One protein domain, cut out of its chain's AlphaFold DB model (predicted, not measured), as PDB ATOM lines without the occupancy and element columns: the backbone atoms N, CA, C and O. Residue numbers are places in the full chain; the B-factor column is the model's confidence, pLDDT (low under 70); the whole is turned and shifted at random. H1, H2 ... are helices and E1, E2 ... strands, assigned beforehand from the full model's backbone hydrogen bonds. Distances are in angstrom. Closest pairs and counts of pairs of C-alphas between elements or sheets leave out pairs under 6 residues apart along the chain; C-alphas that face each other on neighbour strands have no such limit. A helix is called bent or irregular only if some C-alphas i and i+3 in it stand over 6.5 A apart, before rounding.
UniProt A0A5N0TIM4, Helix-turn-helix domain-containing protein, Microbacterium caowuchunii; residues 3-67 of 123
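AT A GLANCE: This is residues 3 to 67 of the 123 residues of the protein "Helix-turn-helix domain-containing protein" of Microbacterium caowuchunii (UniProt A0A5N0TIM4). What is the main picture? A small two-stranded hairpin, E1 and E2, has the long helix H2 beside it, with residues 37 to 45 of H2 next to E2, and the short helix H1 packs on residues 40 to 44 of H2. From the end of H2, residues 46 to 56 fold back without a named element to H3, which lies off to one side, apart from the other helices and from both strands. What does it amount to in numbers? The 65 printed residues hold three named helices and two named strands in the order H1, E1, E2, H2, H3; the sheet, order E1 - E2, is antiparallel and the class is mixed, helices and strands. The whole is compact, with a radius of gyration of the C-alphas of 12.1 A and spans of 31 by 30 by 20 A.

HOW THE PARTS SIT: How are the strands paired? E1, residues 10 to 13, and E2, residues 19 to 22, are antiparallel neighbours at 154 degrees and form a hairpin. N 10 and O 22 are within hydrogen-bond range at 2.9 A, as are N 12 and O 20 at 3.0 A. What is near the hairpin? H2, residues 30 to 45, comes closest to E2 at the C-alphas of Ala 21 and Val 41, 7.1 A apart, while E1 and H2 are apart. H1, residues 3 to 7, touches H2 with residues 40 to 44 of H2 alone; the closest C-alphas are those of Ala 3 and Ala 44, 5.8 A. Which helix touches no other, and how do the helix backbones look? H3, residues 57 to 65, is apart from H1, H2, E1 and E2. In H2 and H3 every O i to N i+4 pair is within hydrogen-bond range; in H1 0 of 1 is, beside 1 of 2 O i to N i+3 pairs.

IN THESE COORDINATES: Where do the strands lie? E1 spans 10.5 A from C-alpha 10 at (97.036, 20.661, 142.328), and E2 spans 10.4 A. Where are the helices? H2 measures 21.9 A from C-alpha 30 at (91.250, 36.970, 133.266) to C-alpha 45, and H3 12.3 A, ending with C-alpha 65 at (108.655, 34.259, 145.271). H1 measures 8.2 A and is only just irregular: C-alphas 3 and 6 are 6.54 A apart.

THE WHOLE: How large is it? The two C-alphas farthest apart, those of Gly 46 and Asp 66, are 32.9 A apart. Is the printed part continuous, and how are its elements linked? It has no cut; the links H1 to E1 and E1 to E2 are tight, E2 to H2 is short, and H2 to H3, with 11 residues, is long. Where is confidence low? Mean pLDDT of the printed part is 88.0, and residue 3 and residues 66 to 67 are under 70.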
ATOM      1  N   ALA A   3      87.102  16.079 134.869       68.94
ATOM      2  CA  ALA A   3      87.147  17.409 134.255       68.94
ATOM      3  C   ALA A   3      88.399  18.228 134.623       68.94
ATOM      4  O   ALA A   3      88.827  19.063 133.839       68.94
ATOM      5  N   LEU A   4      89.007  17.980 135.790       70.94
ATOM      6  CA  LEU A   4      90.217  18.691 136.211       70.94
ATOM      7  C   LEU A   4      91.486  18.107 135.583       70.94
ATOM      8  O   LEU A   4      92.485  18.807 135.502       70.94
ATOM      9  N   ALA A   5      91.460  16.851 135.124       73.44
ATOM     10  CA  ALA A   5      92.650  16.151 134.634       73.44
ATOM     11  C   ALA A   5      93.295  16.833 133.415       73.44
ATOM     12  O   ALA A   5      94.509  16.762 133.253       73.44
ATOM     13  N   ALA A   6      92.502  17.540 132.604       77.75
ATOM     14  CA  ALA A   6      92.986  18.313 131.461       77.75
ATOM     15  C   ALA A   6      93.807  19.560 131.853       77.75
ATOM     16  O   ALA A   6      94.417  20.177 130.986       77.75
ATOM     17  N   TYR A   7      93.831  19.922 133.140       81.94
ATOM     18  CA  TYR A   7      94.397  21.173 133.648       81.94
ATOM     19  C   TYR A   7      95.530  20.972 134.665       81.94
ATOM     20  O   TYR A   7      95.816  21.890 135.432       81.94
ATOM     21  N   ALA A   8      96.125  19.770 134.716       79.88
ATOM     22  CA  ALA A   8      97.205  19.402 135.645       79.88
ATOM     23  C   ALA A   8      96.977  19.936 137.084       79.88
ATOM     24  O   ALA A   8      97.757  20.741 137.592       79.88
ATOM     25  N   PRO A   9      95.871  19.539 137.737       87.06
ATOM     26  CA  PRO A   9      95.370  20.213 138.923       87.06
ATOM     27  C   PRO A   9      96.218  19.870 140.154       87.06
ATOM     28  O   PRO A   9      96.494  18.699 140.418       87.06
ATOM     29  N   ALA A  10      96.533  20.870 140.974       88.44
ATOM     30  CA  ALA A  10      97.036  20.661 142.328       88.44
ATOM     31  C   ALA A  10      95.877  20.795 143.325       88.44
ATOM     32  O   ALA A  10      95.216  21.832 143.390       88.44
ATOM     33  N   LEU A  11      95.614  19.737 144.095       89.94
ATOM     34  CA  LEU A  11      94.534  19.696 145.081       89.94
ATOM     35  C   LEU A  11      95.099  19.797 146.494       89.94
ATOM     36  O   LEU A  11      96.024  19.069 146.851       89.94
ATOM     37  N   THR A  12      94.508  20.662 147.312       90.00
ATOM     38  CA  THR A  12      94.903  20.852 148.711       90.00
ATOM     39  C   THR A  12      93.680  20.952 149.620       90.00
ATOM     40  O   THR A  12      92.538  21.089 149.170       90.00
ATOM     41  N   ILE A  13      93.915  20.849 150.929       88.50
ATOM     42  CA  ILE A  13      92.917  21.133 151.961       88.50
ATOM     43  C   ILE A  13      93.421  22.343 152.743       88.50
ATOM     44  O   ILE A  13      94.540  22.341 153.253       88.50
ATOM     45  N   THR A  14      92.605  23.390 152.815       84.19
ATOM     46  CA  THR A  14      92.926  24.600 153.584       84.19
ATOM     47  C   THR A  14      92.950  24.299 155.091       84.19
ATOM     48  O   THR A  14      92.262  23.375 155.531       84.19
ATOM     49  N   PRO A  15      93.623  25.110 155.930       81.69
ATOM     50  CA  PRO A  15      93.594  24.936 157.390       81.69
ATOM     51  C   PRO A  15      92.183  24.938 158.005       81.69
ATOM     52  O   PRO A  15      91.970  24.383 159.077       81.69
ATOM     53  N   ARG A  16      91.200  25.540 157.317       85.50
ATOM     54  CA  ARG A  16      89.783  25.559 157.717       85.50
ATOM     55  C   ARG A  16      88.977  24.347 157.224       85.50
ATOM     56  O   ARG A  16      87.772  24.305 157.441       85.50
ATOM     57  N   GLY A  17      89.607  23.381 156.554       86.56
ATOM     58  CA  GLY A  17      88.978  22.145 156.074       86.56
ATOM     59  C   GLY A  17      88.321  22.228 154.690       86.56
ATOM     60  O   GLY A  17      87.773  21.232 154.222       86.56
ATOM     61  N   TYR A  18      88.377  23.374 154.004       88.69
ATOM     62  CA  TYR A  18      87.858  23.496 152.635       88.69
ATOM     63  C   TYR A  18      88.781  22.823 151.619       88.69
ATOM     64  O   TYR A  18      90.004  22.898 151.751       88.69
ATOM     65  N   ARG A  19      88.191  22.222 150.581       90.44
ATOM     66  CA  ARG A  19      88.918  21.707 149.414       90.44
ATOM     67  C   ARG A  19      89.316  22.872 148.514       90.44
ATOM     68  O   ARG A  19      88.471  23.710 148.211       90.44
ATOM     69  N   ALA A  20      90.564  22.891 148.067       90.38
ATOM     70  CA  ALA A  20      91.064  23.866 147.109       90.38
ATOM     71  C   ALA A  20      91.684  23.158 145.899       90.38
ATOM     72  O   ALA A  20      92.247  22.067 146.021       90.38
ATOM     73  N   ALA A  21      91.561  23.786 144.731       91.25
ATOM     74  CA  ALA A  21      92.156  23.334 143.483       91.25
ATOM     75  C   ALA A  21      92.882  24.508 142.818       91.25
ATOM     76  O   ALA A  21      92.264  25.539 142.563       91.25
ATOM     77  N   ARG A  22      94.174  24.341 142.526       91.62
ATOM     78  CA  ARG A  22      94.945  25.223 141.638       91.62
ATOM     79  C   ARG A  22      95.006  24.552 140.270       91.62
ATOM     80  O   ARG A  22      95.379  23.383 140.177       91.62
ATOM     81  N   ILE A  23      94.615  25.283 139.236       92.62
ATOM     82  CA  ILE A  23      94.688  24.854 137.839       92.62
ATOM     83  C   ILE A  23      95.372  25.935 137.015       92.62
ATOM     84  O   ILE A  23      95.184  27.120 137.282       92.62
ATOM     85  N   THR A  24      96.119  25.515 136.000       92.69
ATOM     86  CA  THR A  24      96.788  26.413 135.056       92.69
ATOM     87  C   THR A  24      96.360  26.036 133.648       92.69
ATOM     88  O   THR A  24      96.392  24.860 133.282       92.69
ATOM     89  N   PHE A  25      95.917  27.019 132.865       93.38
ATOM     90  CA  PHE A  25      95.462  26.793 131.498       93.38
ATOM     91  C   PHE A  25      95.535  28.063 130.643       93.38
ATOM     92  O   PHE A  25      95.460  29.165 131.189       93.38
ATOM     93  N   PRO A  26      95.651  27.928 129.309       93.12
ATOM     94  CA  PRO A  26      95.575  29.067 128.404       93.12
ATOM     95  C   PRO A  26      94.201  29.739 128.471       93.12
ATOM     96  O   PRO A  26      93.171  29.074 128.346       93.12
ATOM     97  N   ALA A  27      94.190  31.058 128.618       93.62
ATOM     98  CA  ALA A  27      92.990  31.879 128.550       93.62
ATOM     99  C   ALA A  27      93.316  33.206 127.860       93.62
ATOM    100  O   ALA A  27      94.388  33.772 128.067       93.62
ATOM    101  N   ASP A  28      92.366  33.725 127.089       94.06
ATOM    102  CA  ASP A  28      92.519  34.982 126.352       94.06
ATOM    103  C   ASP A  28      92.254  36.204 127.248       94.06
ATOM    104  O   ASP A  28      92.581  37.338 126.902       94.06
ATOM    105  N   SER A  29      91.647  35.991 128.423       94.75
ATOM    106  CA  SER A  29      91.413  37.034 129.423       94.75
ATOM    107  C   SER A  29      91.257  36.468 130.837       94.75
ATOM    108  O   SER A  29      90.838  35.323 131.023       94.75
ATOM    109  N   ILE A  30      91.502  37.307 131.851       94.75
ATOM    110  CA  ILE A  30      91.250  36.970 133.266       94.75
ATOM    111  C   ILE A  30      89.773  36.627 133.508       94.75
ATOM    112  O   ILE A  30      89.470  35.724 134.280       94.75
ATOM    113  N   VAL A  31      88.847  37.304 132.818       95.38
ATOM    114  CA  VAL A  31      87.403  37.046 132.946       95.38
ATOM    115  C   VAL A  31      87.056  35.640 132.457       95.38
ATOM    116  O   VAL A  31      86.365  34.901 133.157       95.38
ATOM    117  N   GLN A  32      87.572  35.243 131.289       95.06
ATOM    118  CA  GLN A  32      87.406  33.880 130.784       95.06
ATOM    119  C   GLN A  32      88.011  32.866 131.758       95.06
ATOM    120  O   GLN A  32      87.343  31.896 132.111       95.06
ATOM    121  N   ALA A  33      89.239  33.109 132.228       96.06
ATOM    122  CA  ALA A  33      89.905  32.227 133.179       96.06
ATOM    123  C   ALA A  33      89.069  32.035 134.456       96.06
ATOM    124  O   ALA A  33      88.872  30.906 134.899       96.06
ATOM    125  N   ALA A  34      88.500  33.111 135.006       96.31
ATOM    126  CA  ALA A  34      87.661  33.048 136.199       96.31
ATOM    127  C   ALA A  34      86.396  32.202 135.990       96.31
ATOM    128  O   ALA A  34      86.099  31.318 136.797       96.31
ATOM    129  N   ILE A  35      85.672  32.435 134.891       95.50
ATOM    130  CA  ILE A  35      84.437  31.704 134.570       95.50
ATOM    131  C   ILE A  35      84.734  30.216 134.350       95.50
ATOM    132  O   ILE A  35      84.050  29.351 134.906       95.50
ATOM    133  N   THR A  36      85.766  29.909 133.558       94.06
ATOM    134  CA  THR A  36      86.177  28.529 133.287       94.06
ATOM    135  C   THR A  36      86.615  27.830 134.570       94.06
ATOM    136  O   THR A  36      86.161  26.716 134.830       94.06
ATOM    137  N   ALA A  37      87.426  28.485 135.408       93.19
ATOM    138  CA  ALA A  37      87.903  27.905 136.658       93.19
ATOM    139  C   ALA A  37      86.759  27.588 137.626       93.19
ATOM    140  O   ALA A  37      86.679  26.460 138.112       93.19
ATOM    141  N   ALA A  38      85.840  28.533 137.850       93.88
ATOM    142  CA  ALA A  38      84.675  28.305 138.702       93.88
ATOM    143  C   ALA A  38      83.850  27.106 138.205       93.88
ATOM    144  O   ALA A  38      83.614  26.159 138.953       93.88
ATOM    145  N   THR A  39      83.516  27.087 136.912       92.31
ATOM    146  CA  THR A  39      82.684  26.033 136.311       92.31
ATOM    147  C   THR A  39      83.333  24.650 136.416       92.31
ATOM    148  O   THR A  39      82.687  23.674 136.806       92.31
ATOM    149  N   VAL A  40      84.623  24.545 136.083       90.44
ATOM    150  CA  VAL A  40      85.360  23.272 136.112       90.44
ATOM    151  C   VAL A  40      85.489  22.752 137.542       90.44
ATOM    152  O   VAL A  40      85.289  21.557 137.774       90.44
ATOM    153  N   VAL A  41      85.813  23.624 138.502       89.00
ATOM    154  CA  VAL A  41      86.011  23.239 139.906       89.00
ATOM    155  C   VAL A  41      84.695  22.819 140.554       89.00
ATOM    156  O   VAL A  41      84.659  21.752 141.172       89.00
ATOM    157  N   GLU A  42      83.611  23.577 140.368       90.88
ATOM    158  CA  GLU A  42      82.291  23.214 140.904       90.88
ATOM    159  C   GLU A  42      81.823  21.867 140.357       90.88
ATOM    160  O   GLU A  42      81.461  20.971 141.125       90.88
ATOM    161  N   HIS A  43      81.918  21.673 139.037       87.12
ATOM    162  CA  HIS A  43      81.544  20.412 138.402       87.12
ATOM    163  C   HIS A  43      82.427  19.243 138.868       87.12
ATOM    164  O   HIS A  43      81.955  18.121 139.056       87.12
ATOM    165  N   ALA A  44      83.727  19.471 139.067       86.19
ATOM    166  CA  ALA A  44      84.655  18.405 139.422       86.19
ATOM    167  C   ALA A  44      84.634  18.012 140.904       86.19
ATOM    168  O   ALA A  44      84.931  16.843 141.191       86.19
ATOM    169  N   LEU A  45      84.347  18.959 141.806       82.81
ATOM    170  CA  LEU A  45      84.378  18.777 143.263       82.81
ATOM    171  C   LEU A  45      82.986  18.675 143.905       82.81
ATOM    172  O   LEU A  45      82.902  18.236 145.054       82.81
ATOM    173  N   GLY A  46      81.920  19.009 143.171       83.19
ATOM    174  CA  GLY A  46      80.531  18.777 143.578       83.19
ATOM    175  C   GLY A  46      80.020  19.728 144.662       83.19
ATOM    176  O   GLY A  46      79.203  19.320 145.485       83.19
ATOM    177  N   GLY A  47      80.509  20.969 144.700       86.12
ATOM    178  CA  GLY A  47      80.083  21.987 145.663       86.12
ATOM    179  C   GLY A  47      80.389  23.408 145.181       86.12
ATOM    180  O   GLY A  47      81.206  23.558 144.273       86.12
ATOM    181  N   PRO A  48      79.741  24.431 145.768       90.50
ATOM    182  CA  PRO A  48      79.885  25.814 145.327       90.50
ATOM    183  C   PRO A  48      81.278  26.368 145.634       90.50
ATOM    184  O   PRO A  48      81.859  26.086 146.689       90.50
ATOM    185  N   VAL A  49      81.795  27.209 144.739       92.12
ATOM    186  CA  VAL A  49      83.045  27.943 144.968       92.12
ATOM    187  C   VAL A  49      82.790  29.096 145.940       92.12
ATOM    188  O   VAL A  49      81.985  29.985 145.685       92.12
ATOM    189  N   ILE A  50      83.500  29.092 147.071       92.94
ATOM    190  CA  ILE A  50      83.398  30.140 148.108       92.94
ATOM    191  C   ILE A  50      84.474  31.227 147.982       92.94
ATOM    192  O   ILE A  50      84.358  32.290 148.585       92.94
ATOM    193  N   HIS A  51      85.545  30.937 147.245       92.69
ATOM    194  CA  HIS A  51      86.673  31.830 147.017       92.69
ATOM    195  C   HIS A  51      87.359  31.451 145.706       92.69
ATOM    196  O   HIS A  51      87.578  30.267 145.447       92.69
ATOM    197  N   LEU A  52      87.705  32.458 144.910       93.94
ATOM    198  CA  LEU A  52      88.426  32.308 143.655       93.94
ATOM    199  C   LEU A  52      89.472  33.421 143.561       93.94
ATOM    200  O   LEU A  52      89.121  34.596 143.665       93.94
ATOM    201  N   ASP A  53      90.724  33.034 143.343       94.25
ATOM    202  CA  ASP A  53      91.812  33.938 142.976       94.25
ATOM    203  C   ASP A  53      92.300  33.556 141.575       94.25
ATOM    204  O   ASP A  53      92.439  32.370 141.261       94.25
ATOM    205  N   VAL A  54      92.491  34.553 140.711       95.69
ATOM    206  CA  VAL A  54      92.833  34.361 139.295       95.69
ATOM    207  C   VAL A  54      93.932  35.331 138.926       95.69
ATOM    208  O   VAL A  54      93.776  36.546 139.021       95.69
ATOM    209  N   LEU A  55      95.040  34.769 138.471       95.00
ATOM    210  CA  LEU A  55      96.281  35.481 138.224       95.00
ATOM    211  C   LEU A  55      96.839  35.023 136.878       95.00
ATOM    212  O   LEU A  55      96.582  33.903 136.432       95.00
ATOM    213  N   THR A  56      97.638  35.877 136.244       94.50
ATOM    214  CA  THR A  56      98.555  35.387 135.207       94.50
ATOM    215  C   THR A  56      99.618  34.500 135.852       94.50
ATOM    216  O   THR A  56      99.947  34.710 137.018       94.50
ATOM    217  N   GLU A  57     100.188  33.556 135.102       91.19
ATOM    218  CA  GLU A  57     101.269  32.693 135.600       91.19
ATOM    219  C   GLU A  57     102.443  33.519 136.147       91.19
ATOM    220  O   GLU A  57     102.853  33.313 137.283       91.19
ATOM    221  N   ARG A  58     102.861  34.565 135.418       90.25
ATOM    222  CA  ARG A  58     103.906  35.502 135.861       90.25
ATOM    223  C   ARG A  58     103.604  36.138 137.224       90.25
ATOM    224  O   ARG A  58     104.477  36.195 138.076       90.25
ATOM    225  N   GLU A  59     102.380  36.622 137.426       92.06
ATOM    226  CA  GLU A  59     101.972  37.237 138.700       92.06
ATOM    227  C   GLU A  59     101.924  36.203 139.837       92.06
ATOM    228  O   GLU A  59     102.298  36.507 140.967       92.06
ATOM    229  N   ALA A  60     101.468  34.980 139.552       88.75
ATOM    230  CA  ALA A  60     101.465  33.904 140.537       88.75
ATOM    231  C   ALA A  60     102.896  33.540 140.966       88.75
ATOM    232  O   ALA A  60     103.148  33.415 142.162       88.75
ATOM    233  N   ASP A  61     103.825  33.444 140.012       87.00
ATOM    234  CA  ASP A  61     105.240  33.181 140.278       87.00
ATOM    235  C   ASP A  61     105.885  34.326 141.067       87.00
ATOM    236  O   ASP A  61     106.619  34.084 142.023       87.00
ATOM    237  N   GLU A  62     105.599  35.581 140.714       83.25
ATOM    238  CA  GLU A  62     106.092  36.750 141.452       83.25
ATOM    239  C   GLU A  62     105.625  36.720 142.915       83.25
ATOM    240  O   GLU A  62     106.447  36.886 143.813       83.25
ATOM    241  N   ARG A  63     104.352  36.403 143.180       82.81
ATOM    242  CA  ARG A  63     103.819  36.284 144.551       82.81
ATOM    243  C   ARG A  63     104.338  35.075 145.319       82.81
ATOM    244  O   ARG A  63     104.512  35.160 146.530       82.81
ATOM    245  N   GLU A  64     104.552  33.949 144.644       80.75
ATOM    246  CA  GLU A  64     105.120  32.747 145.265       80.75
ATOM    247  C   GLU A  64     106.581  32.982 145.682       80.75
ATOM    248  O   GLU A  64     107.024  32.473 146.713       80.75
ATOM    249  N   ASN A  65     107.303  33.822 144.934       70.12
ATOM    250  CA  ASN A  65     108.655  34.259 145.271       70.12
ATOM    251  C   ASN A  65     108.697  35.424 146.277       70.12
ATOM    252  O   ASN A  65     109.701  35.579 146.973       70.12
ATOM    253  N   ASP A  66     107.622  36.205 146.404       66.19
ATOM    254  CA  ASP A  66     107.479  37.292 147.382       66.19
ATOM    255  C   ASP A  66     106.896  36.794 148.716       66.19
ATOM    256  O   ASP A  66     105.971  37.375 149.290       66.19
ATOM    257  N   LEU A  67     107.435  35.685 149.239       60.84
ATOM    258  CA  LEU A  67     107.210  35.340 150.641       60.84
ATOM    259  C   LEU A  67     107.752  36.510 151.472       60.84
ATOM    260  O   LEU A  67     108.962  36.752 151.415       60.84
TER     261      LEU A  67